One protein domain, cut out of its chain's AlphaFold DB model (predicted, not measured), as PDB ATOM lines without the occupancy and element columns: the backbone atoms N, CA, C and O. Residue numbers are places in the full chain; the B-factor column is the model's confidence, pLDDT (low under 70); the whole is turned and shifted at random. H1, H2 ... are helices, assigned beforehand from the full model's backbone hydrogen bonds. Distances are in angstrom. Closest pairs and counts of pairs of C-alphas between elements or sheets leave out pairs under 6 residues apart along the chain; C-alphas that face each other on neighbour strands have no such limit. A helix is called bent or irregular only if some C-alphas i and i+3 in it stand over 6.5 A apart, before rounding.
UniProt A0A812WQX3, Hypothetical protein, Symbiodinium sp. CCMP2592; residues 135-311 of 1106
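Overview. This is residues 135 to 311 of the 1106 residues of the protein "Hypothetical protein" of Symbiodinium sp. CCMP2592 (UniProt A0A812WQX3). Two long helices, H1 and H7, run roughly alongside each other but apart, with short H2 bridging them and H3 packed on H7; H4 packs on H1 and forms a helical hairpin with H5. H1 makes the longest axis, and its residues 135 to 152 stick out beyond the body. The printed part has 177 residues with seven named helices, H1 to H7 in chain order, and no named strand: all helix, mostly crossed. It is loose, with a radius of gyration of the C-alphas of 21.2 A, and spans 85 by 33 by 27 A.

Arrangement. H1, residues 135 to 190, forms a helical hairpin with H2, residues 222 to 230, at a steep tilt of 42 degrees; their closest C-alphas, Val 168 and Arg 223, are 6.4 A apart. H1 touches H4, residues 243 to 250, with its residues 157 to 162 alone; the closest C-alphas, Arg 158 and Tyr 246, are 5.1 A apart. H4 and H5, residues 257 to 270, form a helical hairpin at 32 degrees, only just shallow, with C-alphas 243 and 267 closest at 5.6 A. H7, residues 281 to 311, touches H2 with its residues 285 to 292 alone, C-alphas 225 and 292 being closest at 7.2 A. H7 touches H3, residues 233 to 241, about perpendicular at 85 degrees, with its residues 281 to 285 alone; C-alphas 237 and 281 are closest at 6.2 A. H6, residues 274 to 278, is close to H7 but not clearly touching, with C-alphas 276 and 284 closest at 7.0 A. Every O i to N i+4 pair is within hydrogen-bond range in H1, H2, H3 and H7, against 2 of 4 in H4, 9 of 10 in H5 and 0 of 1 in H6, whose O i to N i+3 pairs within range are 0 of 2.

Along the chain. H1 begins at C-alpha 135 (76.314, 86.527, 71.976) and is 81.6 A long; H5 measures 20.2 A. H6 is irregular, C-alphas 275 and 278 being 7.2 A apart. H7, 44.8 A long, ends at C-alpha 311 (134.071, 56.722, 116.739).

Size, cuts and confidence. The C-alphas of Ala 135 and Gly 192, the two farthest apart, are 84.9 A apart. The printed part has no cut. The link from H1 to H2, residues 191 to 221, is long. The pLDDT is under 70 at residues 203 to 220 and 250 to 255.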
ATOM      1  N   ALA A 135      76.017  87.840  71.401       81.12
ATOM      2  CA  ALA A 135      76.314  86.527  71.976       81.12
ATOM      3  C   ALA A 135      77.793  86.141  71.788       81.12
ATOM      4  O   ALA A 135      78.439  85.672  72.728       81.12
ATOM      5  N   ARG A 136      78.367  86.418  70.608       85.75
ATOM      6  CA  ARG A 136      79.800  86.244  70.323       85.75
ATOM      7  C   ARG A 136      80.663  87.115  71.237       85.75
ATOM      8  O   ARG A 136      81.594  86.610  71.857       85.75
ATOM      9  N   LEU A 137      80.316  88.393  71.395       88.56
ATOM     10  CA  LEU A 137      81.043  89.328  72.259       88.56
ATOM     11  C   LEU A 137      80.958  88.940  73.749       88.56
ATOM     12  O   LEU A 137      81.937  89.101  74.481       88.56
ATOM     13  N   MET A 138      79.840  88.360  74.195       81.69
ATOM     14  CA  MET A 138      79.716  87.778  75.538       81.69
ATOM     15  C   MET A 138      80.572  86.510  75.707       81.69
ATOM     16  O   MET A 138      81.267  86.404  76.719       81.69
ATOM     17  N   ARG A 139      80.631  85.603  74.714       77.00
ATOM     18  CA  ARG A 139      81.574  84.460  74.722       77.00
ATOM     19  C   ARG A 139      83.037  84.925  74.778       77.00
ATOM     20  O   ARG A 139      83.809  84.398  75.579       77.00
ATOM     21  N   CYS A 140      83.416  85.965  74.028       84.50
ATOM     22  CA  CYS A 140      84.753  86.568  74.118       84.50
ATOM     23  C   CYS A 140      85.051  87.107  75.529       84.50
ATOM     24  O   CYS A 140      86.086  86.771  76.103       84.50
ATOM     25  N   ARG A 141      84.123  87.870  76.129       85.25
ATOM     26  CA  ARG A 141      84.261  88.380  77.507       85.25
ATOM     27  C   ARG A 141      84.383  87.259  78.542       85.25
ATOM     28  O   ARG A 141      85.219  87.367  79.433       85.25
ATOM     29  N   ALA A 142      83.610  86.179  78.413       81.44
ATOM     30  CA  ALA A 142      83.706  85.011  79.291       81.44
ATOM     31  C   ALA A 142      85.060  84.288  79.144       81.44
ATOM     32  O   ALA A 142      85.702  83.959  80.144       81.44
ATOM     33  N   SER A 143      85.547  84.116  77.910       84.44
ATOM     34  CA  SER A 143      86.877  83.560  77.623       84.44
ATOM     35  C   SER A 143      87.995  84.405  78.247       84.44
ATOM     36  O   SER A 143      88.895  83.869  78.896       84.44
ATOM     37  N   ASP A 144      87.928  85.733  78.116       84.19
ATOM     38  CA  ASP A 144      88.923  86.648  78.687       84.19
ATOM     39  C   ASP A 144      88.831  86.759  80.214       84.19
ATOM     40  O   ASP A 144      89.868  86.830  80.877       84.19
ATOM     41  N   ALA A 145      87.633  86.678  80.798       80.56
ATOM     42  CA  ALA A 145      87.458  86.530  82.242       80.56
ATOM     43  C   ALA A 145      88.096  85.223  82.745       80.56
ATOM     44  O   ALA A 145      88.855  85.246  83.713       80.56
ATOM     45  N   GLY A 146      87.899  84.104  82.039       82.12
ATOM     46  CA  GLY A 146      88.556  82.826  82.334       82.12
ATOM     47  C   GLY A 146      90.087  82.887  82.225       82.12
ATOM     48  O   GLY A 146      90.789  82.321  83.065       82.12
ATOM     49  N   LYS A 147      90.630  83.624  81.243       82.06
ATOM     50  CA  LYS A 147      92.078  83.897  81.133       82.06
ATOM     51  C   LYS A 147      92.578  84.743  82.306       82.06
ATOM     52  O   LYS A 147      93.585  84.378  82.910       82.06
ATOM     53  N   LYS A 148      91.868  85.822  82.672       82.06
ATOM     54  CA  LYS A 148      92.191  86.664  83.840       82.06
ATOM     55  C   LYS A 148      92.161  85.861  85.145       82.06
ATOM     56  O   LYS A 148      93.086  85.992  85.939       82.06
ATOM     57  N   LEU A 149      91.160  85.000  85.346       80.88
ATOM     58  CA  LEU A 149      91.045  84.151  86.537       80.88
ATOM     59  C   LEU A 149      92.214  83.158  86.634       80.88
ATOM     60  O   LEU A 149      92.836  83.035  87.690       80.88
ATOM     61  N   LYS A 150      92.576  82.514  85.513       81.19
ATOM     62  CA  LYS A 150      93.749  81.630  85.430       81.19
ATOM     63  C   LYS A 150      95.047  82.390  85.717       81.19
ATOM     64  O   LYS A 150      95.818  81.956  86.566       81.19
ATOM     65  N   ASP A 151      95.294  83.536  85.083       86.12
ATOM     66  CA  ASP A 151      96.505  84.335  85.340       86.12
ATOM     67  C   ASP A 151      96.543  84.923  86.771       86.12
ATOM     68  O   ASP A 151      97.628  85.080  87.337       86.12
ATOM     69  N   HIS A 152      95.390  85.164  87.407       88.12
ATOM     70  CA  HIS A 152      95.299  85.507  88.829       88.12
ATOM     71  C   HIS A 152      95.687  84.328  89.737       88.12
ATOM     72  O   HIS A 152      96.493  84.511  90.652       88.12
ATOM     73  N   ALA A 153      95.204  83.111  89.457       89.31
ATOM     74  CA  ALA A 153      95.618  81.901  90.174       89.31
ATOM     75  C   ALA A 153      97.136  81.666  90.058       89.31
ATOM     76  O   ALA A 153      97.807  81.481  91.075       89.31
ATOM     77  N   LYS A 154      97.710  81.811  88.852       92.06
ATOM     78  CA  LYS A 154      99.170  81.761  88.645       92.06
ATOM     79  C   LYS A 154      99.906  82.821  89.472       92.06
ATOM     80  O   LYS A 154     100.930  82.519  90.083       92.06
ATOM     81  N   ARG A 155      99.401  84.064  89.521       90.44
ATOM     82  CA  ARG A 155      99.997  85.144  90.332       90.44
ATOM     83  C   ARG A 155      99.978  84.802  91.824       90.44
ATOM     84  O   ARG A 155     101.012  84.951  92.467       90.44
ATOM     85  N   ARG A 156      98.853  84.309  92.361       92.50
ATOM     86  CA  ARG A 156      98.747  83.868  93.767       92.50
ATOM     87  C   ARG A 156      99.731  82.740  94.083       92.50
ATOM     88  O   ARG A 156     100.450  82.833  95.073       92.50
ATOM     89  N   LEU A 157      99.823  81.735  93.213       94.94
ATOM     90  CA  LEU A 157     100.771  80.626  93.343       94.94
ATOM     91  C   LEU A 157     102.235  81.102  93.327       94.94
ATOM     92  O   LEU A 157     103.025  80.690  94.173       94.94
ATOM     93  N   ARG A 158     102.605  82.029  92.433       92.00
ATOM     94  CA  ARG A 158     103.958  82.616  92.418       92.00
ATOM     95  C   ARG A 158     104.272  83.407  93.693       92.00
ATOM     96  O   ARG A 158     105.387  83.294  94.196       92.00
ATOM     97  N   ILE A 159     103.317  84.162  94.242       90.25
ATOM     98  CA  ILE A 159     103.485  84.846  95.540       90.25
ATOM     99  C   ILE A 159     103.734  83.809  96.646       90.25
ATOM    100  O   ILE A 159     104.765  83.874  97.310       90.25
ATOM    101  N   LYS A 160     102.879  82.783  96.747       94.75
ATOM    102  CA  LYS A 160     103.007  81.676  97.711       94.75
ATOM    103  C   LYS A 160     104.377  80.985  97.646       94.75
ATOM    104  O   LYS A 160     105.015  80.798  98.675       94.75
ATOM    105  N   ILE A 161     104.867  80.672  96.445       92.88
ATOM    106  CA  ILE A 161     106.201  80.085  96.219       92.88
ATOM    107  C   ILE A 161     107.322  81.045  96.654       92.88
ATOM    108  O   ILE A 161     108.262  80.634  97.333       92.88
ATOM    109  N   THR A 162     107.194  82.335  96.335       88.38
ATOM    110  CA  THR A 162     108.153  83.372  96.754       88.38
ATOM    111  C   THR A 162     108.217  83.497  98.279       88.38
ATOM    112  O   THR A 162     109.300  83.628  98.847       88.38
ATOM    113  N   ASP A 163     107.077  83.426  98.966       87.62
ATOM    114  CA  ASP A 163     107.017  83.547 100.423       87.62
ATOM    115  C   ASP A 163     107.522  82.286 101.142       87.62
ATOM    116  O   ASP A 163     108.184  82.409 102.174       87.62
ATOM    117  N   ILE A 164     107.355  81.097 100.548       88.88
ATOM    118  CA  ILE A 164     108.024  79.859 100.989       88.88
ATOM    119  C   ILE A 164     109.554  79.990 100.864       88.88
ATOM    120  O   ILE A 164     110.277  79.620 101.791       88.88
ATOM    121  N   PHE A 165     110.078  80.587  99.786       86.56
ATOM    122  CA  PHE A 165     111.519  80.864  99.688       86.56
ATOM    123  C   PHE A 165     112.005  81.870 100.738       86.56
ATOM    124  O   PHE A 165     113.049  81.637 101.349       86.56
ATOM    125  N   LYS A 166     111.244  82.939 101.016       85.69
ATOM    126  CA  LYS A 166     111.562  83.881 102.107       85.69
ATOM    127  C   LYS A 166     111.539  83.200 103.479       85.69
ATOM    128  O   LYS A 166     112.362  83.528 104.326       85.69
ATOM    129  N   GLU A 167     110.606  82.279 103.717       87.31
ATOM    130  CA  GLU A 167     110.506  81.500 104.958       87.31
ATOM    131  C   GLU A 167     111.722  80.589 105.150       87.31
ATOM    132  O   GLU A 167     112.403  80.689 106.172       87.31
ATOM    133  N   VAL A 168     112.065  79.767 104.153       84.31
ATOM    134  CA  VAL A 168     113.244  78.890 104.242       84.31
ATOM    135  C   VAL A 168     114.542  79.708 104.291       84.31
ATOM    136  O   VAL A 168     115.445  79.353 105.043       84.31
ATOM    137  N   GLY A 169     114.628  80.842 103.587       82.38
ATOM    138  CA  GLY A 169     115.753  81.778 103.687       82.38
ATOM    139  C   GLY A 169     115.909  82.389 105.086       82.38
ATOM    140  O   GLY A 169     117.013  82.398 105.633       82.38
ATOM    141  N   ARG A 170     114.807  82.818 105.722       84.12
ATOM    142  CA  ARG A 170     114.813  83.303 107.116       84.12
ATOM    143  C   ARG A 170     115.253  82.211 108.095       84.12
ATOM    144  O   ARG A 170     116.097  82.481 108.946       84.12
ATOM    145  N   ARG A 171     114.765  80.976 107.940       82.56
ATOM    146  CA  ARG A 171     115.213  79.819 108.742       82.56
ATOM    147  C   ARG A 171     116.690  79.482 108.508       82.56
ATOM    148  O   ARG A 171     117.395  79.159 109.457       82.56
ATOM    149  N   GLN A 172     117.183  79.596 107.274       81.62
ATOM    150  CA  GLN A 172     118.583  79.319 106.924       81.62
ATOM    151  C   GLN A 172     119.528  80.373 107.521       81.62
ATOM    152  O   GLN A 172     120.575  80.018 108.059       81.62
ATOM    153  N   SER A 173     119.122  81.646 107.518       82.94
ATOM    154  CA  SER A 173     119.818  82.727 108.227       82.94
ATOM    155  C   SER A 173     119.795  82.525 109.750       82.94
ATOM    156  O   SER A 173     120.830  82.652 110.405       82.94
ATOM    157  N   LEU A 174     118.658  82.100 110.322       84.00
ATOM    158  CA  LEU A 174     118.563  81.743 111.743       84.00
ATOM    159  C   LEU A 174     119.505  80.584 112.107       84.00
ATOM    160  O   LEU A 174     120.240  80.708 113.086       84.00
ATOM    161  N   ARG A 175     119.564  79.516 111.291       82.25
ATOM    162  CA  ARG A 175     120.544  78.428 111.459       82.25
ATOM    163  C   ARG A 175     121.969  78.975 111.431       82.25
ATOM    164  O   ARG A 175     122.733  78.668 112.331       82.25
ATOM    165  N   GLN A 176     122.336  79.798 110.446       83.88
ATOM    166  CA  GLN A 176     123.684  80.383 110.371       83.88
ATOM    167  C   GLN A 176     124.015  81.279 111.575       83.88
ATOM    168  O   GLN A 176     125.165  81.316 112.007       83.88
ATOM    169  N   SER A 177     123.028  81.985 112.129       84.50
ATOM    170  CA  SER A 177     123.184  82.782 113.350       84.50
ATOM    171  C   SER A 177     123.431  81.892 114.573       84.50
ATOM    172  O   SER A 177     124.427  82.070 115.275       84.50
ATOM    173  N   GLN A 178     122.602  80.861 114.772       85.88
ATOM    174  CA  GLN A 178     122.790  79.870 115.837       85.88
ATOM    175  C   GLN A 178     124.112  79.105 115.681       85.88
ATOM    176  O   GLN A 178     124.832  78.945 116.652       85.88
ATOM    177  N   GLU A 179     124.505  78.721 114.466       84.56
ATOM    178  CA  GLU A 179     125.769  78.033 114.161       84.56
ATOM    179  C   GLU A 179     126.999  78.924 114.452       84.56
ATOM    180  O   GLU A 179     128.023  78.425 114.918       84.56
ATOM    181  N   LYS A 180     126.900  80.250 114.259       87.94
ATOM    182  CA  LYS A 180     127.925  81.222 114.697       87.94
ATOM    183  C   LYS A 180     127.991  81.333 116.223       87.94
ATOM    184  O   LYS A 180     129.085  81.296 116.781       87.94
ATOM    185  N   VAL A 181     126.843  81.427 116.900       86.81
ATOM    186  CA  VAL A 181     126.769  81.460 118.374       86.81
ATOM    187  C   VAL A 181     127.294  80.153 118.979       86.81
ATOM    188  O   VAL A 181     128.070  80.197 119.930       86.81
ATOM    189  N   ARG A 182     126.954  79.001 118.391       86.38
ATOM    190  CA  ARG A 182     127.454  77.678 118.772       86.38
ATOM    191  C   ARG A 182     128.970  77.611 118.655       86.38
ATOM    192  O   ARG A 182     129.620  77.309 119.645       86.38
ATOM    193  N   LYS A 183     129.545  77.997 117.510       88.12
ATOM    194  CA  LYS A 183     131.009  78.053 117.321       88.12
ATOM    195  C   LYS A 183     131.706  78.991 118.312       88.12
ATOM    196  O   LYS A 183     132.787  78.668 118.787       88.12
ATOM    197  N   PHE A 184     131.080  80.111 118.677       88.25
ATOM    198  CA  PHE A 184     131.596  81.004 119.719       88.25
ATOM    199  C   PHE A 184     131.561  80.358 121.117       88.25
ATOM    200  O   PHE A 184     132.531  80.471 121.865       88.25
ATOM    201  N   ARG A 185     130.500  79.610 121.463       87.50
ATOM    202  CA  ARG A 185     130.469  78.789 122.691       87.50
ATOM    203  C   ARG A 185     131.482  77.641 122.650       87.50
ATOM    204  O   ARG A 185     132.082  77.346 123.674       87.50
ATOM    205  N   GLU A 186     131.690  77.004 121.497       86.06
ATOM    206  CA  GLU A 186     132.677  75.930 121.309       86.06
ATOM    207  C   GLU A 186     134.111  76.447 121.508       86.06
ATOM    208  O   GLU A 186     134.888  75.789 122.195       86.06
ATOM    209  N   ASP A 187     134.444  77.628 120.982       89.38
ATOM    210  CA  ASP A 187     135.737  78.300 121.189       89.38
ATOM    211  C   ASP A 187     135.937  78.721 122.659       89.38
ATOM    212  O   ASP A 187     136.957  78.400 123.269       89.38
ATOM    213  N   LEU A 188     134.932  79.345 123.289       86.94
ATOM    214  CA  LEU A 188     134.978  79.662 124.725       86.94
ATOM    215  C   LEU A 188     135.165  78.404 125.592       86.94
ATOM    216  O   LEU A 188     136.025  78.390 126.475       86.94
ATOM    217  N   HIS A 189     134.434  77.326 125.301       86.50
ATOM    218  CA  HIS A 189     134.544  76.057 126.020       86.50
ATOM    219  C   HIS A 189     135.906  75.377 125.795       86.50
ATOM    220  O   HIS A 189     136.489  74.855 126.743       86.50
ATOM    221  N   GLN A 190     136.474  75.438 124.583       84.69
ATOM    222  CA  GLN A 190     137.845  74.976 124.305       84.69
ATOM    223  C   GLN A 190     138.905  75.776 125.078       84.69
ATOM    224  O   GLN A 190     139.934  75.220 125.458       84.69
ATOM    225  N   ARG A 191     138.641  77.054 125.378       90.38
ATOM    226  CA  ARG A 191     139.464  77.896 126.267       90.38
ATOM    227  C   ARG A 191     139.186  77.667 127.762       90.38
ATOM    228  O   ARG A 191     139.795  78.340 128.589       90.38
ATOM    229  N   GLY A 192     138.285  76.748 128.120       90.06
ATOM    230  CA  GLY A 192     137.920  76.422 129.503       90.06
ATOM    231  C   GLY A 192     136.855  77.330 130.134       90.06
ATOM    232  O   GLY A 192     136.649  77.263 131.345       90.06
ATOM    233  N   PHE A 193     136.170  78.172 129.351       82.69
ATOM    234  CA  PHE A 193     135.187  79.138 129.849       82.69
ATOM    235  C   PHE A 193     133.761  78.827 129.368       82.69
ATOM    236  O   PHE A 193     133.460  78.877 128.180       82.69
ATOM    237  N   GLY A 194     132.842  78.617 130.315       81.50
ATOM    238  CA  GLY A 194     131.402  78.515 130.049       81.50
ATOM    239  C   GLY A 194     130.853  77.084 129.908       81.50
ATOM    240  O   GLY A 194     131.594  76.112 130.037       81.50
ATOM    241  N   PRO A 195     129.526  76.944 129.717       77.69
ATOM    242  CA  PRO A 195     128.849  75.651 129.628       77.69
ATOM    243  C   PRO A 195     129.073  74.955 128.276       77.69
ATOM    244  O   PRO A 195     129.407  75.594 127.279       77.69
ATOM    245  N   ASN A 196     128.813  73.642 128.236       76.25
ATOM    246  CA  ASN A 196     128.860  72.831 127.016       76.25
ATOM    247  C   ASN A 196     128.035  73.461 125.877       76.25
ATOM    248  O   ASN A 196     126.871  73.820 126.051       76.25
ATOM    249  N   ALA A 197     128.630  73.552 124.687       71.62
ATOM    250  CA  ALA A 197     128.074  74.341 123.588       71.62
ATOM    251  C   ALA A 197     126.712  73.852 123.055       71.62
ATOM    252  O   ALA A 197     125.965  74.655 122.501       71.62
ATOM    253  N   SER A 198     126.372  72.574 123.261       70.38
ATOM    254  CA  SER A 198     125.094  71.966 122.861       70.38
ATOM    255  C   SER A 198     123.886  72.417 123.694       70.38
ATOM    256  O   SER A 198     122.759  72.024 123.400       70.38
ATOM    257  N   THR A 199     124.082  73.184 124.769       73.81
ATOM    258  CA  THR A 199     123.001  73.545 125.691       73.81
ATOM    259  C   THR A 199     122.208  74.759 125.193       73.81
ATOM    260  O   THR A 199     122.598  75.902 125.423       73.81
ATOM    261  N   GLY A 200     121.051  74.507 124.570       74.00
ATOM    262  CA  GLY A 200     120.027  75.528 124.293       74.00
ATOM    263  C   GLY A 200     119.943  76.054 122.856       74.00
ATOM    264  O   GLY A 200     119.254  77.047 122.631       74.00
ATOM    265  N   ASP A 201     120.604  75.413 121.890       75.31
ATOM    266  CA  ASP A 201     120.351  75.675 120.464       75.31
ATOM    267  C   ASP A 201     119.141  74.873 119.959       75.31
ATOM    268  O   ASP A 201     118.764  73.858 120.545       75.31
ATOM    269  N   ALA A 202     118.507  75.337 118.879       72.69
ATOM    270  CA  ALA A 202     117.377  74.633 118.280       72.69
ATOM    271  C   ALA A 202     117.870  73.476 117.398       72.69
ATOM    272  O   ALA A 202     118.688  73.686 116.502       72.69
ATOM    273  N   ASP A 203     117.335  72.272 117.614       66.38
ATOM    274  CA  ASP A 203     117.661  71.104 116.794       66.38
ATOM    275  C   ASP A 203     117.411  71.358 115.299       66.38
ATOM    276  O   ASP A 203     116.439  72.013 114.907       66.38
ATOM    277  N   PHE A 204     118.232  70.744 114.439       63.44
ATOM    278  CA  PHE A 204     118.073  70.783 112.976       63.44
ATOM    279  C   PHE A 204     116.642  70.421 112.528       63.44
ATOM    280  O   PHE A 204     116.105  71.011 111.586       63.44
ATOM    281  N   PHE A 205     116.003  69.494 113.250       64.75
ATOM    282  CA  PHE A 205     114.611  69.101 113.048       64.75
ATOM    283  C   PHE A 205     113.620  70.229 113.390       64.75
ATOM    284  O   PHE A 205     112.719  70.509 112.605       64.75
ATOM    285  N   ALA A 206     113.819  70.933 114.511       61.25
ATOM    286  CA  ALA A 206     112.963  72.040 114.949       61.25
ATOM    287  C   ALA A 206     113.046  73.264 114.017       61.25
ATOM    288  O   ALA A 206     112.053  73.961 113.813       61.25
ATOM    289  N   LEU A 207     114.203  73.496 113.388       66.00
ATOM    290  CA  LEU A 207     114.355  74.506 112.334       66.00
ATOM    291  C   LEU A 207     113.701  74.093 111.001       66.00
ATOM    292  O   LEU A 207     113.551  74.928 110.107       66.00
ATOM    293  N   GLY A 208     113.334  72.819 110.825       64.44
ATOM    294  CA  GLY A 208     112.863  72.274 109.548       64.44
ATOM    295  C   GLY A 208     113.911  72.345 108.429       64.44
ATOM    296  O   GLY A 208     113.560  72.287 107.252       64.44
ATOM    297  N   ILE A 209     115.192  72.504 108.780       64.88
ATOM    298  CA  ILE A 209     116.317  72.536 107.847       64.88
ATOM    299  C   ILE A 209     117.193  71.333 108.159       64.88
ATOM    300  O   ILE A 209     118.041  71.379 109.052       64.88
ATOM    301  N   GLY A 210     116.982  70.266 107.385       58.31
ATOM    302  CA  GLY A 210     117.851  69.095 107.379       58.31
ATOM    303  C   GLY A 210     119.321  69.499 107.255       58.31
ATOM    304  O   GLY A 210     119.653  70.530 106.657       58.31
ATOM    305  N   ALA A 211     120.196  68.708 107.873       55.25
ATOM    306  CA  ALA A 211     121.612  69.017 107.989       55.25
ATOM    307  C   ALA A 211     122.316  68.928 106.625       55.25
ATOM    308  O   ALA A 211     122.916  67.917 106.284       55.25
ATOM    309  N   ALA A 212     122.239  70.022 105.861       52.59
ATOM    310  CA  ALA A 212     123.077  70.258 104.698       52.59
ATOM    311  C   ALA A 212     124.552  70.172 105.114       52.59
ATOM    312  O   ALA A 212     125.060  71.060 105.810       52.59
ATOM    313  N   THR A 213     125.176  69.069 104.721       57.00
ATOM    314  CA  THR A 213     126.604  68.922 104.458       57.00
ATOM    315  C   THR A 213     126.876  69.456 103.051       57.00
ATOM    316  O   THR A 213     126.060  69.248 102.158       57.00
ATOM    317  N   ASP A 214     128.021  70.100 102.815       53.81
ATOM    318  CA  ASP A 214     128.368  70.693 101.504       53.81
ATOM    319  C   ASP A 214     128.773  69.642 100.430       53.81
ATOM    320  O   ASP A 214     129.525  69.911  99.493       53.81
ATOM    321  N   SER A 215     128.280  68.412 100.579       60.12
ATOM    322  CA  SER A 215     128.392  67.288  99.647       60.12
ATOM    323  C   SER A 215     127.448  67.475  98.454       60.12
ATOM    324  O   SER A 215     126.271  67.764  98.640       60.12
ATOM    325  N   TYR A 216     127.944  67.267  97.231       54.50
ATOM    326  CA  TYR A 216     127.300  67.715  95.982       54.50
ATOM    327  C   TYR A 216     125.933  67.083  95.616       54.50
ATOM    328  O   TYR A 216     125.266  67.606  94.722       54.50
ATOM    329  N   GLU A 217     125.492  66.018  96.294       59.72
ATOM    330  CA  GLU A 217     124.215  65.311  96.060       59.72
ATOM    331  C   GLU A 217     123.009  66.054  96.684       59.72
ATOM    332  O   GLU A 217     122.342  65.606  97.616       59.72
ATOM    333  N   ASP A 218     122.742  67.249  96.159       60.09
ATOM    334  CA  ASP A 218     121.843  68.281  96.700       60.09
ATOM    335  C   ASP A 218     120.332  68.030  96.438       60.09
ATOM    336  O   ASP A 218     119.546  68.950  96.173       60.09
ATOM    337  N   ASP A 219     119.895  66.764  96.451       62.56
ATOM    338  CA  ASP A 219     118.542  66.392  96.005       62.56
ATOM    339  C   ASP A 219     117.460  66.469  97.106       62.56
ATOM    340  O   ASP A 219     116.272  66.609  96.800       62.56
ATOM    341  N   ALA A 220     117.862  66.503  98.383       67.62
ATOM    342  CA  ALA A 220     116.978  66.540  99.557       67.62
ATOM    343  C   ALA A 220     116.729  67.946 100.153       67.62
ATOM    344  O   ALA A 220     116.386  68.064 101.333       67.62
ATOM    345  N   THR A 221     116.930  69.039  99.400       76.69
ATOM    346  CA  THR A 221     116.897  70.387 100.002       76.69
ATOM    347  C   THR A 221     115.569  70.710 100.711       76.69
ATOM    348  O   THR A 221     114.495  70.524 100.131       76.69
ATOM    349  N   PRO A 222     115.596  71.303 101.926       79.12
ATOM    350  CA  PRO A 222     114.386  71.674 102.675       79.12
ATOM    351  C   PRO A 222     113.394  72.560 101.902       79.12
ATOM    352  O   PRO A 222     112.190  72.514 102.146       79.12
ATOM    353  N   ARG A 223     113.889  73.324 100.917       82.69
ATOM    354  CA  ARG A 223     113.081  74.120  99.978       82.69
ATOM    355  C   ARG A 223     112.120  73.245  99.160       82.69
ATOM    356  O   ARG A 223     110.955  73.606  99.026       82.69
ATOM    357  N   ARG A 224     112.574  72.087  98.659       88.69
ATOM    358  CA  ARG A 224     111.753  71.127  97.890       88.69
ATOM    359  C   ARG A 224     110.640  70.534  98.754       88.69
ATOM    360  O   ARG A 224     109.486  70.516  98.332       88.69
ATOM    361  N   ARG A 225     110.985  70.110  99.975       89.06
ATOM    362  CA  ARG A 225     110.039  69.533 100.940       89.06
ATOM    363  C   ARG A 225     108.960  70.535 101.344       89.06
ATOM    364  O   ARG A 225     107.782  70.255 101.163       89.06
ATOM    365  N   CYS A 226     109.352  71.730 101.790       88.31
ATOM    366  CA  CYS A 226     108.406  72.762 102.221       88.31
ATOM    367  C   CYS A 226     107.468  73.213 101.081       88.31
ATOM    368  O   CYS A 226     106.292  73.486 101.323       88.31
ATOM    369  N   LEU A 227     107.941  73.220  99.825       92.00
ATOM    370  CA  LEU A 227     107.077  73.419  98.656       92.00
ATOM    371  C   LEU A 227     106.059  72.278  98.482       92.00
ATOM    372  O   LEU A 227     104.874  72.561  98.348       92.00
ATOM    373  N   LEU A 228     106.478  71.009  98.519       94.31
ATOM    374  CA  LEU A 228     105.557  69.868  98.374       94.31
ATOM    375  C   LEU A 228     104.556  69.723  99.532       94.31
ATOM    376  O   LEU A 228     103.458  69.224  99.310       94.31
ATOM    377  N   GLU A 229     104.905  70.172 100.738       93.94
ATOM    378  CA  GLU A 229     103.991  70.233 101.893       93.94
ATOM    379  C   GLU A 229     102.985  71.391 101.780       93.94
ATOM    380  O   GLU A 229     101.874  71.300 102.296       93.94
ATOM    381  N   SER A 230     103.355  72.482 101.099       94.56
ATOM    382  CA  SER A 230     102.536  73.700 101.015       94.56
ATOM    383  C   SER A 230     101.629  73.771  99.784       94.56
ATOM    384  O   SER A 230     100.639  74.508  99.810       94.56
ATOM    385  N   LEU A 231     101.980  73.107  98.679       96.25
ATOM    386  CA  LEU A 231     101.257  73.198  97.406       96.25
ATOM    387  C   LEU A 231     100.144  72.146  97.296       96.25
ATOM    388  O   LEU A 231     100.361  70.963  97.542       96.25
ATOM    389  N   SER A 232      98.956  72.566  96.853       96.81
ATOM    390  CA  SER A 232      97.881  71.641  96.476       96.81
ATOM    391  C   SER A 232      98.243  70.851  95.211       96.81
ATOM    392  O   SER A 232      99.129  71.243  94.449       96.81
ATOM    393  N   LEU A 233      97.522  69.763  94.924       96.75
ATOM    394  CA  LEU A 233      97.720  69.003  93.682       96.75
ATOM    395  C   LEU A 233      97.476  69.861  92.424       96.75
ATOM    396  O   LEU A 233      98.205  69.724  91.447       96.75
ATOM    397  N   GLU A 234      96.513  70.786  92.444       96.38
ATOM    398  CA  GLU A 234      96.276  71.716  91.327       96.38
ATOM    399  C   GLU A 234      97.413  72.744  91.187       96.38
ATOM    400  O   GLU A 234      97.891  73.013  90.083       96.38
ATOM    401  N   GLU A 235      97.909  73.282  92.305       96.19
ATOM    402  CA  GLU A 235      99.067  74.176  92.307       96.19
ATOM    403  C   GLU A 235     100.332  73.460  91.812       96.19
ATOM    404  O   GLU A 235     101.074  74.007  90.997       96.19
ATOM    405  N   LEU A 236     100.553  72.210  92.224       96.94
ATOM    406  CA  LEU A 236     101.663  71.389  91.752       96.94
ATOM    407  C   LEU A 236     101.521  71.040  90.263       96.94
ATOM    408  O   LEU A 236     102.527  71.018  89.556       96.94
ATOM    409  N   ALA A 237     100.302  70.829  89.750       96.38
ATOM    410  CA  ALA A 237     100.059  70.687  88.312       96.38
ATOM    411  C   ALA A 237     100.424  71.972  87.551       96.38
ATOM    412  O   ALA A 237     101.071  71.906  86.502       96.38
ATOM    413  N   MET A 238     100.075  73.140  88.100       95.62
ATOM    414  CA  MET A 238     100.470  74.436  87.549       95.62
ATOM    415  C   MET A 238     101.994  74.633  87.551       95.62
ATOM    416  O   MET A 238     102.528  75.062  86.527       95.62
ATOM    417  N   VAL A 239     102.701  74.282  88.636       95.94
ATOM    418  CA  VAL A 239     104.176  74.324  88.686       95.94
ATOM    419  C   VAL A 239     104.777  73.352  87.669       95.94
ATOM    420  O   VAL A 239     105.558  73.777  86.828       95.94
ATOM    421  N   ARG A 240     104.367  72.078  87.672       95.88
ATOM    422  CA  ARG A 240     104.832  71.027  86.743       95.88
ATOM    423  C   ARG A 240     104.685  71.417  85.266       95.88
ATOM    424  O   ARG A 240     105.503  71.010  84.444       95.88
ATOM    425  N   ALA A 241     103.652  72.188  84.921       95.50
ATOM    426  CA  ALA A 241     103.409  72.645  83.555       95.50
ATOM    427  C   ALA A 241     104.371  73.756  83.088       95.50
ATOM    428  O   ALA A 241     104.610  73.877  81.886       95.50
ATOM    429  N   ASN A 242     104.910  74.580  83.997       95.06
ATOM    430  CA  ASN A 242     105.888  75.625  83.671       95.06
ATOM    431  C   ASN A 242     106.685  76.067  84.923       95.06
ATOM    432  O   ASN A 242     106.454  77.169  85.431       95.06
ATOM    433  N   PRO A 243     107.615  75.241  85.444       95.06
ATOM    434  CA  PRO A 243     108.233  75.488  86.751       95.06
ATOM    435  C   PRO A 243     109.098  76.752  86.742       95.06
ATOM    436  O   PRO A 243     109.094  77.526  87.703       95.06
ATOM    437  N   ARG A 244     109.751  77.021  85.604       93.88
ATOM    438  CA  ARG A 244     110.563  78.217  85.365       93.88
ATOM    439  C   ARG A 244     109.771  79.510  85.598       93.88
ATOM    440  O   ARG A 244     110.254  80.373  86.319       93.88
ATOM    441  N   TRP A 245     108.524  79.622  85.118       93.25
ATOM    442  CA  TRP A 245     107.707  80.837  85.308       93.25
ATOM    443  C   TRP A 245     107.422  81.178  86.783       93.25
ATOM    444  O   TRP A 245     107.295  82.357  87.122       93.25
ATOM    445  N   TYR A 246     107.324  80.172  87.659       93.56
ATOM    446  CA  TYR A 246     107.077  80.386  89.089       93.56
ATOM    447  C   TYR A 246     108.358  80.644  89.881       93.56
ATOM    448  O   TYR A 246     108.332  81.485  90.773       93.56
ATOM    449  N   ILE A 247     109.446  79.933  89.568       92.31
ATOM    450  CA  ILE A 247     110.684  79.943  90.363       92.31
ATOM    451  C   ILE A 247     111.635  81.066  89.922       92.31
ATOM    452  O   ILE A 247     112.150  81.805  90.758       92.31
ATOM    453  N   GLU A 248     111.859  81.229  88.614       87.94
ATOM    454  CA  GLU A 248     112.826  82.194  88.065       87.94
ATOM    455  C   GLU A 248     112.411  83.640  88.371       87.94
ATOM    456  O   GLU A 248     113.222  84.466  88.781       87.94
ATOM    457  N   ALA A 249     111.115  83.930  88.239       73.56
ATOM    458  CA  ALA A 249     110.569  85.275  88.354       73.56
ATOM    459  C   ALA A 249     110.282  85.726  89.807       73.56
ATOM    460  O   ALA A 249     109.640  86.760  90.010       73.56
ATOM    461  N   SER A 250     110.694  84.971  90.829       65.62
ATOM    462  CA  SER A 250     110.487  85.348  92.240       65.62
ATOM    463  C   SER A 250     111.393  86.484  92.724       65.62
ATOM    464  O   SER A 250     111.039  87.153  93.693       65.62
ATOM    465  N   LEU A 251     112.536  86.707  92.069       60.38
ATOM    466  CA  LEU A 251     113.579  87.642  92.498       60.38
ATOM    467  C   LEU A 251     114.124  88.409  91.289       60.38
ATOM    468  O   LEU A 251     114.645  87.801  90.355       60.38
ATOM    469  N   GLN A 252     113.985  89.733  91.320       54.81
ATOM    470  CA  GLN A 252     114.549  90.645  90.326       54.81
ATOM    471  C   GLN A 252     115.902  91.175  90.810       54.81
ATOM    472  O   GLN A 252     116.025  91.544  91.973       54.81
ATOM    473  N   ASP A 253     116.862  91.223  89.886       44.28
ATOM    474  CA  ASP A 253     118.040  92.097  89.872       44.28
ATOM    475  C   ASP A 253     118.930  92.110  91.143       44.28
ATOM    476  O   ASP A 253     118.760  92.949  92.024       44.28
ATOM    477  N   GLY A 254     119.960  91.243  91.184       66.06
ATOM    478  CA  GLY A 254     121.160  91.475  92.019       66.06
ATOM    479  C   GLY A 254     121.672  90.364  92.955       66.06
ATOM    480  O   GLY A 254     122.564  90.653  93.742       66.06
ATOM    481  N   GLU A 255     121.151  89.131  92.917       68.50
ATOM    482  CA  GLU A 255     121.646  88.030  93.779       68.50
ATOM    483  C   GLU A 255     122.794  87.204  93.163       68.50
ATOM    484  O   GLU A 255     122.887  87.069  91.943       68.50
ATOM    485  N   ASP A 256     123.617  86.595  94.028       74.62
ATOM    486  CA  ASP A 256     124.811  85.809  93.681       74.62
ATOM    487  C   ASP A 256     124.542  84.602  92.756       74.62
ATOM    488  O   ASP A 256     123.503  83.937  92.841       74.62
ATOM    489  N   GLU A 257     125.557  84.202  91.974       79.69
ATOM    490  CA  GLU A 257     125.521  83.006  91.103       79.69
ATOM    491  C   GLU A 257     125.340  81.672  91.850       79.69
ATOM    492  O   GLU A 257     125.000  80.652  91.248       79.69
ATOM    493  N   ASN A 258     125.496  81.661  93.176       76.12
ATOM    494  CA  ASN A 258     125.130  80.508  93.995       76.12
ATOM    495  C   ASN A 258     123.595  80.388  94.136       76.12
ATOM    496  O   ASN A 258     123.057  79.280  94.164       76.12
ATOM    497  N   VAL A 259     122.850  81.504  94.159       79.44
ATOM    498  CA  VAL A 259     121.381  81.466  94.284       79.44
ATOM    499  C   VAL A 259     120.730  81.049  92.966       79.44
ATOM    500  O   VAL A 259     120.003  80.060  92.974       79.44
ATOM    501  N   HIS A 260     121.059  81.710  91.847       82.31
ATOM    502  CA  HIS A 260     121.791  81.009  90.778       82.31
ATOM    503  C   HIS A 260     121.470  79.524  90.516       82.31
ATOM    504  O   HIS A 260     120.328  79.118  90.283       82.31
ATOM    505  N   ALA A 261     122.519  78.700  90.599       81.50
ATOM    506  CA  ALA A 261     122.456  77.246  90.426       81.50
ATOM    507  C   ALA A 261     121.433  76.554  91.354       81.50
ATOM    508  O   ALA A 261     120.785  75.586  90.952       81.50
ATOM    509  N   ASN A 262     121.226  77.063  92.576       81.06
ATOM    510  CA  ASN A 262     120.215  76.537  93.502       81.06
ATOM    511  C   ASN A 262     118.771  76.688  92.978       81.06
ATOM    512  O   ASN A 262     117.918  75.854  93.293       81.06
ATOM    513  N   ARG A 263     118.469  77.722  92.177       84.88
ATOM    514  CA  ARG A 263     117.167  77.864  91.497       84.88
ATOM    515  C   ARG A 263     117.043  76.901  90.318       84.88
ATOM    516  O   ARG A 263     115.971  76.336  90.134       84.88
ATOM    517  N   GLU A 264     118.109  76.680  89.550       87.25
ATOM    518  CA  GLU A 264     118.078  75.764  88.397       87.25
ATOM    519  C   GLU A 264     117.891  74.306  88.833       87.25
ATOM    520  O   GLU A 264     116.942  73.669  88.378       87.25
ATOM    521  N   ARG A 265     118.643  73.834  89.842       86.88
ATOM    522  CA  ARG A 265     118.421  72.522  90.492       86.88
ATOM    523  C   ARG A 265     116.967  72.317  90.936       86.88
ATOM    524  O   ARG A 265     116.432  71.211  90.869       86.88
ATOM    525  N   LEU A 266     116.310  73.386  91.391       88.88
ATOM    526  CA  LEU A 266     114.915  73.351  91.824       88.88
ATOM    527  C   LEU A 266     113.923  73.349  90.648       88.88
ATOM    528  O   LEU A 266     112.911  72.649  90.707       88.88
ATOM    529  N   ILE A 267     114.206  74.097  89.579       92.25
ATOM    530  CA  ILE A 267     113.438  74.056  88.326       92.25
ATOM    531  C   ILE A 267     113.512  72.652  87.717       92.25
ATOM    532  O   ILE A 267     112.476  72.128  87.307       92.25
ATOM    533  N   ASP A 268     114.684  72.018  87.724       91.56
ATOM    534  CA  ASP A 268     114.880  70.655  87.226       91.56
ATOM    535  C   ASP A 268     114.164  69.611  88.094       91.56
ATOM    536  O   ASP A 268     113.514  68.718  87.553       91.56
ATOM    537  N   PHE A 269     114.175  69.752  89.427       93.06
ATOM    538  CA  PHE A 269     113.405  68.875  90.321       93.06
ATOM    539  C   PHE A 269     111.895  68.906  90.035       93.06
ATOM    540  O   PHE A 269     111.249  67.859  90.023       93.06
ATOM    541  N   PHE A 270     111.325  70.088  89.773       93.94
ATOM    542  CA  PHE A 270     109.907  70.229  89.422       93.94
ATOM    543  C   PHE A 270     109.602  70.034  87.927       93.94
ATOM    544  O   PHE A 270     108.423  69.991  87.557       93.94
ATOM    545  N   THR A 271     110.616  69.875  87.072       94.62
ATOM    546  CA  THR A 271     110.439  69.580  85.646       94.62
ATOM    547  C   THR A 271     110.191  68.081  85.459       94.62
ATOM    548  O   THR A 271     111.082  67.273  85.721       94.62
ATOM    549  N   PRO A 272     109.009  67.658  84.965       92.88
ATOM    550  CA  PRO A 272     108.721  66.240  84.803       92.88
ATOM    551  C   PRO A 272     109.639  65.627  83.740       92.88
ATOM    552  O   PRO A 272     109.687  66.095  82.593       92.88
ATOM    553  N   ALA A 273     110.323  64.537  84.100       93.00
ATOM    554  CA  ALA A 273     111.137  63.775  83.162       93.00
ATOM    555  C   ALA A 273     110.285  63.312  81.967       93.00
ATOM    556  O   ALA A 273     109.063  63.183  82.064       93.00
ATOM    557  N   ARG A 274     110.913  63.018  80.816       91.56
ATOM    558  CA  ARG A 274     110.175  62.659  79.582       91.56
ATOM    559  C   ARG A 274     109.158  61.525  79.798       91.56
ATOM    560  O   ARG A 274     108.067  61.597  79.245       91.56
ATOM    561  N   LYS A 275     109.495  60.540  80.643       93.50
ATOM    562  CA  LYS A 275     108.624  59.415  81.036       93.50
ATOM    563  C   LYS A 275     107.449  59.839  81.933       93.50
ATOM    564  O   LYS A 275     106.375  59.258  81.840       93.50
ATOM    565  N   ASP A 276     107.625  60.866  82.763       92.31
ATOM    566  CA  ASP A 276     106.620  61.332  83.723       92.31
ATOM    567  C   ASP A 276     105.594  62.297  83.119       92.31
ATOM    568  O   ASP A 276     104.601  62.613  83.768       92.31
ATOM    569  N   ARG A 277     105.777  62.783  81.884       93.06
ATOM    570  CA  ARG A 277     104.892  63.798  81.271       93.06
ATOM    571  C   ARG A 277     103.414  63.395  81.193       93.06
ATOM    572  O   ARG A 277     102.563  64.275  81.259       93.06
ATOM    573  N   HIS A 278     103.117  62.099  81.109       94.00
ATOM    574  CA  HIS A 278     101.753  61.561  81.000       94.00
ATOM    575  C   HIS A 278     101.214  60.955  82.311       94.00
ATOM    576  O   HIS A 278     100.082  60.488  82.352       94.00
ATOM    577  N   VAL A 279     102.005  60.966  83.388       95.19
ATOM    578  CA  VAL A 279     101.624  60.417  84.701       95.19
ATOM    579  C   VAL A 279     100.611  61.346  85.397       95.19
ATOM    580  O   VAL A 279     100.696  62.570  85.251       95.19
ATOM    581  N   SER A 280      99.660  60.801  86.167       97.25
ATOM    582  CA  SER A 280      98.715  61.612  86.959       97.25
ATOM    583  C   SER A 280      99.454  62.546  87.928       97.25
ATOM    584  O   SER A 280     100.611  62.307  88.280       97.25
ATOM    585  N   ILE A 281      98.827  63.648  88.356       96.69
ATOM    586  CA  ILE A 281      99.511  64.584  89.262       96.69
ATOM    587  C   ILE A 281      99.796  63.969  90.641       96.69
ATOM    588  O   ILE A 281     100.817  64.284  91.241       96.69
ATOM    589  N   GLU A 282      98.956  63.037  91.086       96.88
ATOM    590  CA  GLU A 282      99.120  62.268  92.323       96.88
ATOM    591  C   GLU A 282     100.309  61.305  92.246       96.88
ATOM    592  O   GLU A 282     101.171  61.316  93.117       96.88
ATOM    593  N   CYS A 283     100.429  60.517  91.172       96.81
ATOM    594  CA  CYS A 283     101.581  59.628  91.015       96.81
ATOM    595  C   CYS A 283     102.875  60.425  90.748       96.81
ATOM    596  O   CYS A 283     103.958  60.005  91.153       96.81
ATOM    597  N   TYR A 284     102.787  61.619  90.146       96.69
ATOM    598  CA  TYR A 284     103.926  62.536  90.050       96.69
ATOM    599  C   TYR A 284     104.332  63.113  91.416       96.69
ATOM    600  O   TYR A 284     105.520  63.117  91.735       96.69
ATOM    601  N   SER A 285     103.381  63.554  92.248       96.06
ATOM    602  CA  SER A 285     103.691  64.064  93.590       96.06
ATOM    603  C   SER A 285     104.273  62.965  94.479       96.06
ATOM    604  O   SER A 285     105.287  63.198  95.131       96.06
ATOM    605  N   GLN A 286     103.726  61.746  94.418       96.06
ATOM    606  CA  GLN A 286     104.289  60.557  95.065       96.06
ATOM    607  C   GLN A 286     105.732  60.289  94.612       96.06
ATOM    608  O   GLN A 286     106.594  60.101  95.460       96.06
ATOM    609  N   ARG A 287     106.040  60.351  93.306       95.06
ATOM    610  CA  ARG A 287     107.421  60.190  92.800       95.06
ATOM    611  C   ARG A 287     108.376  61.266  93.320       95.06
ATOM    612  O   ARG A 287     109.509  60.938  93.671       95.06
ATOM    613  N   LEU A 288     107.944  62.526  93.402       94.81
ATOM    614  CA  LEU A 288     108.754  63.594  94.001       94.81
ATOM    615  C   LEU A 288     108.970  63.369  95.507       94.81
ATOM    616  O   LEU A 288     110.079  63.567  95.998       94.81
ATOM    617  N   TRP A 289     107.950  62.888  96.222       94.19
ATOM    618  CA  TRP A 289     108.056  62.496  97.628       94.19
ATOM    619  C   TRP A 289     109.007  61.311  97.844       94.19
ATOM    620  O   TRP A 289     109.866  61.390  98.717       94.19
ATOM    621  N   SER A 290     108.939  60.263  97.016       93.62
ATOM    622  CA  SER A 290     109.882  59.136  97.053       93.62
ATOM    623  C   SER A 290     111.321  59.567  96.756       93.62
ATOM    624  O   SER A 290     112.239  59.069  97.400       93.62
ATOM    625  N   ARG A 291     111.537  60.523  95.836       91.75
ATOM    626  CA  ARG A 291     112.871  61.106  95.599       91.75
ATOM    627  C   ARG A 291     113.405  61.840  96.829       91.75
ATOM    628  O   ARG A 291     114.572  61.664  97.157       91.75
ATOM    629  N   LEU A 292     112.575  62.623  97.523       90.31
ATOM    630  CA  LEU A 292     112.995  63.283  98.766       90.31
ATOM    631  C   LEU A 292     113.247  62.293  99.907       90.31
ATOM    632  O   LEU A 292     114.183  62.511 100.671       90.31
ATOM    633  N   ALA A 293     112.455  61.222 100.013       89.38
ATOM    634  CA  ALA A 293     112.673  60.163 100.994       89.38
ATOM    635  C   ALA A 293     114.039  59.492 100.775       89.38
ATOM    636  O   ALA A 293     114.905  59.608 101.640       89.38
ATOM    637  N   ALA A 294     114.282  58.942  99.580       88.56
ATOM    638  CA  ALA A 294     115.542  58.282  99.233       88.56
ATOM    639  C   ALA A 294     116.765  59.211  99.372       88.56
ATOM    640  O   ALA A 294     117.803  58.807  99.890       88.56
ATOM    641  N   ALA A 295     116.645  60.483  98.975       85.56
ATOM    642  CA  ALA A 295     117.722  61.455  99.155       85.56
ATOM    643  C   ALA A 295     117.959  61.814 100.640       85.56
ATOM    644  O   ALA A 295     119.089  62.095 101.029       85.56
ATOM    645  N   SER A 296     116.925  61.780 101.491       83.56
ATOM    646  CA  SER A 296     117.090  61.954 102.943       83.56
ATOM    647  C   SER A 296     117.678  60.718 103.636       83.56
ATOM    648  O   SER A 296     118.473  60.870 104.561       83.56
ATOM    649  N   GLU A 297     117.361  59.515 103.150       86.44
ATOM    650  CA  GLU A 297     117.935  58.246 103.613       86.44
ATOM    651  C   GLU A 297     119.432  58.170 103.280       86.44
ATOM    652  O   GLU A 297     120.235  57.906 104.172       86.44
ATOM    653  N   ALA A 298     119.831  58.529 102.053       84.69
ATOM    654  CA  ALA A 298     121.241  58.602 101.655       84.69
ATOM    655  C   ALA A 298     122.052  59.612 102.495       84.69
ATOM    656  O   ALA A 298     123.191  59.341 102.885       84.69
ATOM    657  N   ILE A 299     121.466  60.770 102.835       80.44
ATOM    658  CA  ILE A 299     122.101  61.730 103.752       80.44
ATOM    659  C   ILE A 299     122.238  61.129 105.159       80.44
ATOM    660  O   ILE A 299     123.305  61.259 105.758       80.44
ATOM    661  N   GLN A 300     121.217  60.442 105.679       82.12
ATOM    662  CA  GLN A 300     121.292  59.788 106.989       82.12
ATOM    663  C   GLN A 300     122.387  58.707 107.025       82.12
ATOM    664  O   GLN A 300     123.220  58.714 107.930       82.12
ATOM    665  N   GLU A 301     122.451  57.848 106.005       86.25
ATOM    666  CA  GLU A 301     123.477  56.809 105.858       86.25
ATOM    667  C   GLU A 301     124.896  57.411 105.816       86.25
ATOM    668  O   GLU A 301     125.789  56.951 106.531       86.25
ATOM    669  N   SER A 302     125.096  58.511 105.074       82.69
ATOM    670  CA  SER A 302     126.378  59.234 105.060       82.69
ATOM    671  C   SER A 302     126.751  59.883 106.403       82.69
ATOM    672  O   SER A 302     127.932  59.988 106.735       82.69
ATOM    673  N   GLN A 303     125.778  60.301 107.216       79.94
ATOM    674  CA  GLN A 303     126.061  60.851 108.544       79.94
ATOM    675  C   GLN A 303     126.423  59.757 109.546       79.94
ATOM    676  O   GLN A 303     127.310  59.962 110.379       79.94
ATOM    677  N   ASP A 304     125.786  58.591 109.465       82.19
ATOM    678  CA  ASP A 304     126.095  57.474 110.354       82.19
ATOM    679  C   ASP A 304     127.390  56.734 109.948       82.19
ATOM    680  O   ASP A 304     128.107  56.241 110.828       82.19
ATOM    681  N   SER A 305     127.806  56.781 108.672       82.00
ATOM    682  CA  SER A 305     129.166  56.388 108.264       82.00
ATOM    683  C   SER A 305     130.234  57.345 108.821       82.00
ATOM    684  O   SER A 305     131.167  56.905 109.494       82.00
ATOM    685  N   VAL A 306     130.054  58.667 108.700       80.94
ATOM    686  CA  VAL A 306     130.971  59.660 109.304       80.94
ATOM    687  C   VAL A 306     131.024  59.537 110.834       80.94
ATOM    688  O   VAL A 306     132.096  59.669 111.435       80.94
ATOM    689  N   ARG A 307     129.901  59.239 111.499       78.44
ATOM    690  CA  ARG A 307     129.862  58.980 112.951       78.44
ATOM    691  C   ARG A 307     130.597  57.703 113.342       78.44
ATOM    692  O   ARG A 307     131.287  57.706 114.364       78.44
ATOM    693  N   THR A 308     130.479  56.628 112.563       78.19
ATOM    694  CA  THR A 308     131.198  55.375 112.841       78.19
ATOM    695  C   THR A 308     132.700  55.522 112.594       78.19
ATOM    696  O   THR A 308     133.471  55.157 113.481       78.19
ATOM    697  N   GLU A 309     133.141  56.181 111.516       76.44
ATOM    698  CA  GLU A 309     134.562  56.527 111.324       76.44
ATOM    699  C   GLU A 309     135.113  57.414 112.451       76.44
ATOM    700  O   GLU A 309     136.197  57.156 112.982       76.44
ATOM    701  N   SER A 310     134.356  58.436 112.870       72.19
ATOM    702  CA  SER A 310     134.746  59.328 113.973       72.19
ATOM    703  C   SER A 310     134.916  58.567 115.292       72.19
ATOM    704  O   SER A 310     135.862  58.817 116.041       72.19
ATOM    705  N   ARG A 311     134.028  57.598 115.558       72.75
ATOM    706  CA  ARG A 311     134.071  56.722 116.739       72.75
ATOM    707  C   ARG A 311     135.216  55.704 116.683       72.75
ATOM    708  O   ARG A 311     135.740  55.333 117.727       72.75
TER     709      ARG A 311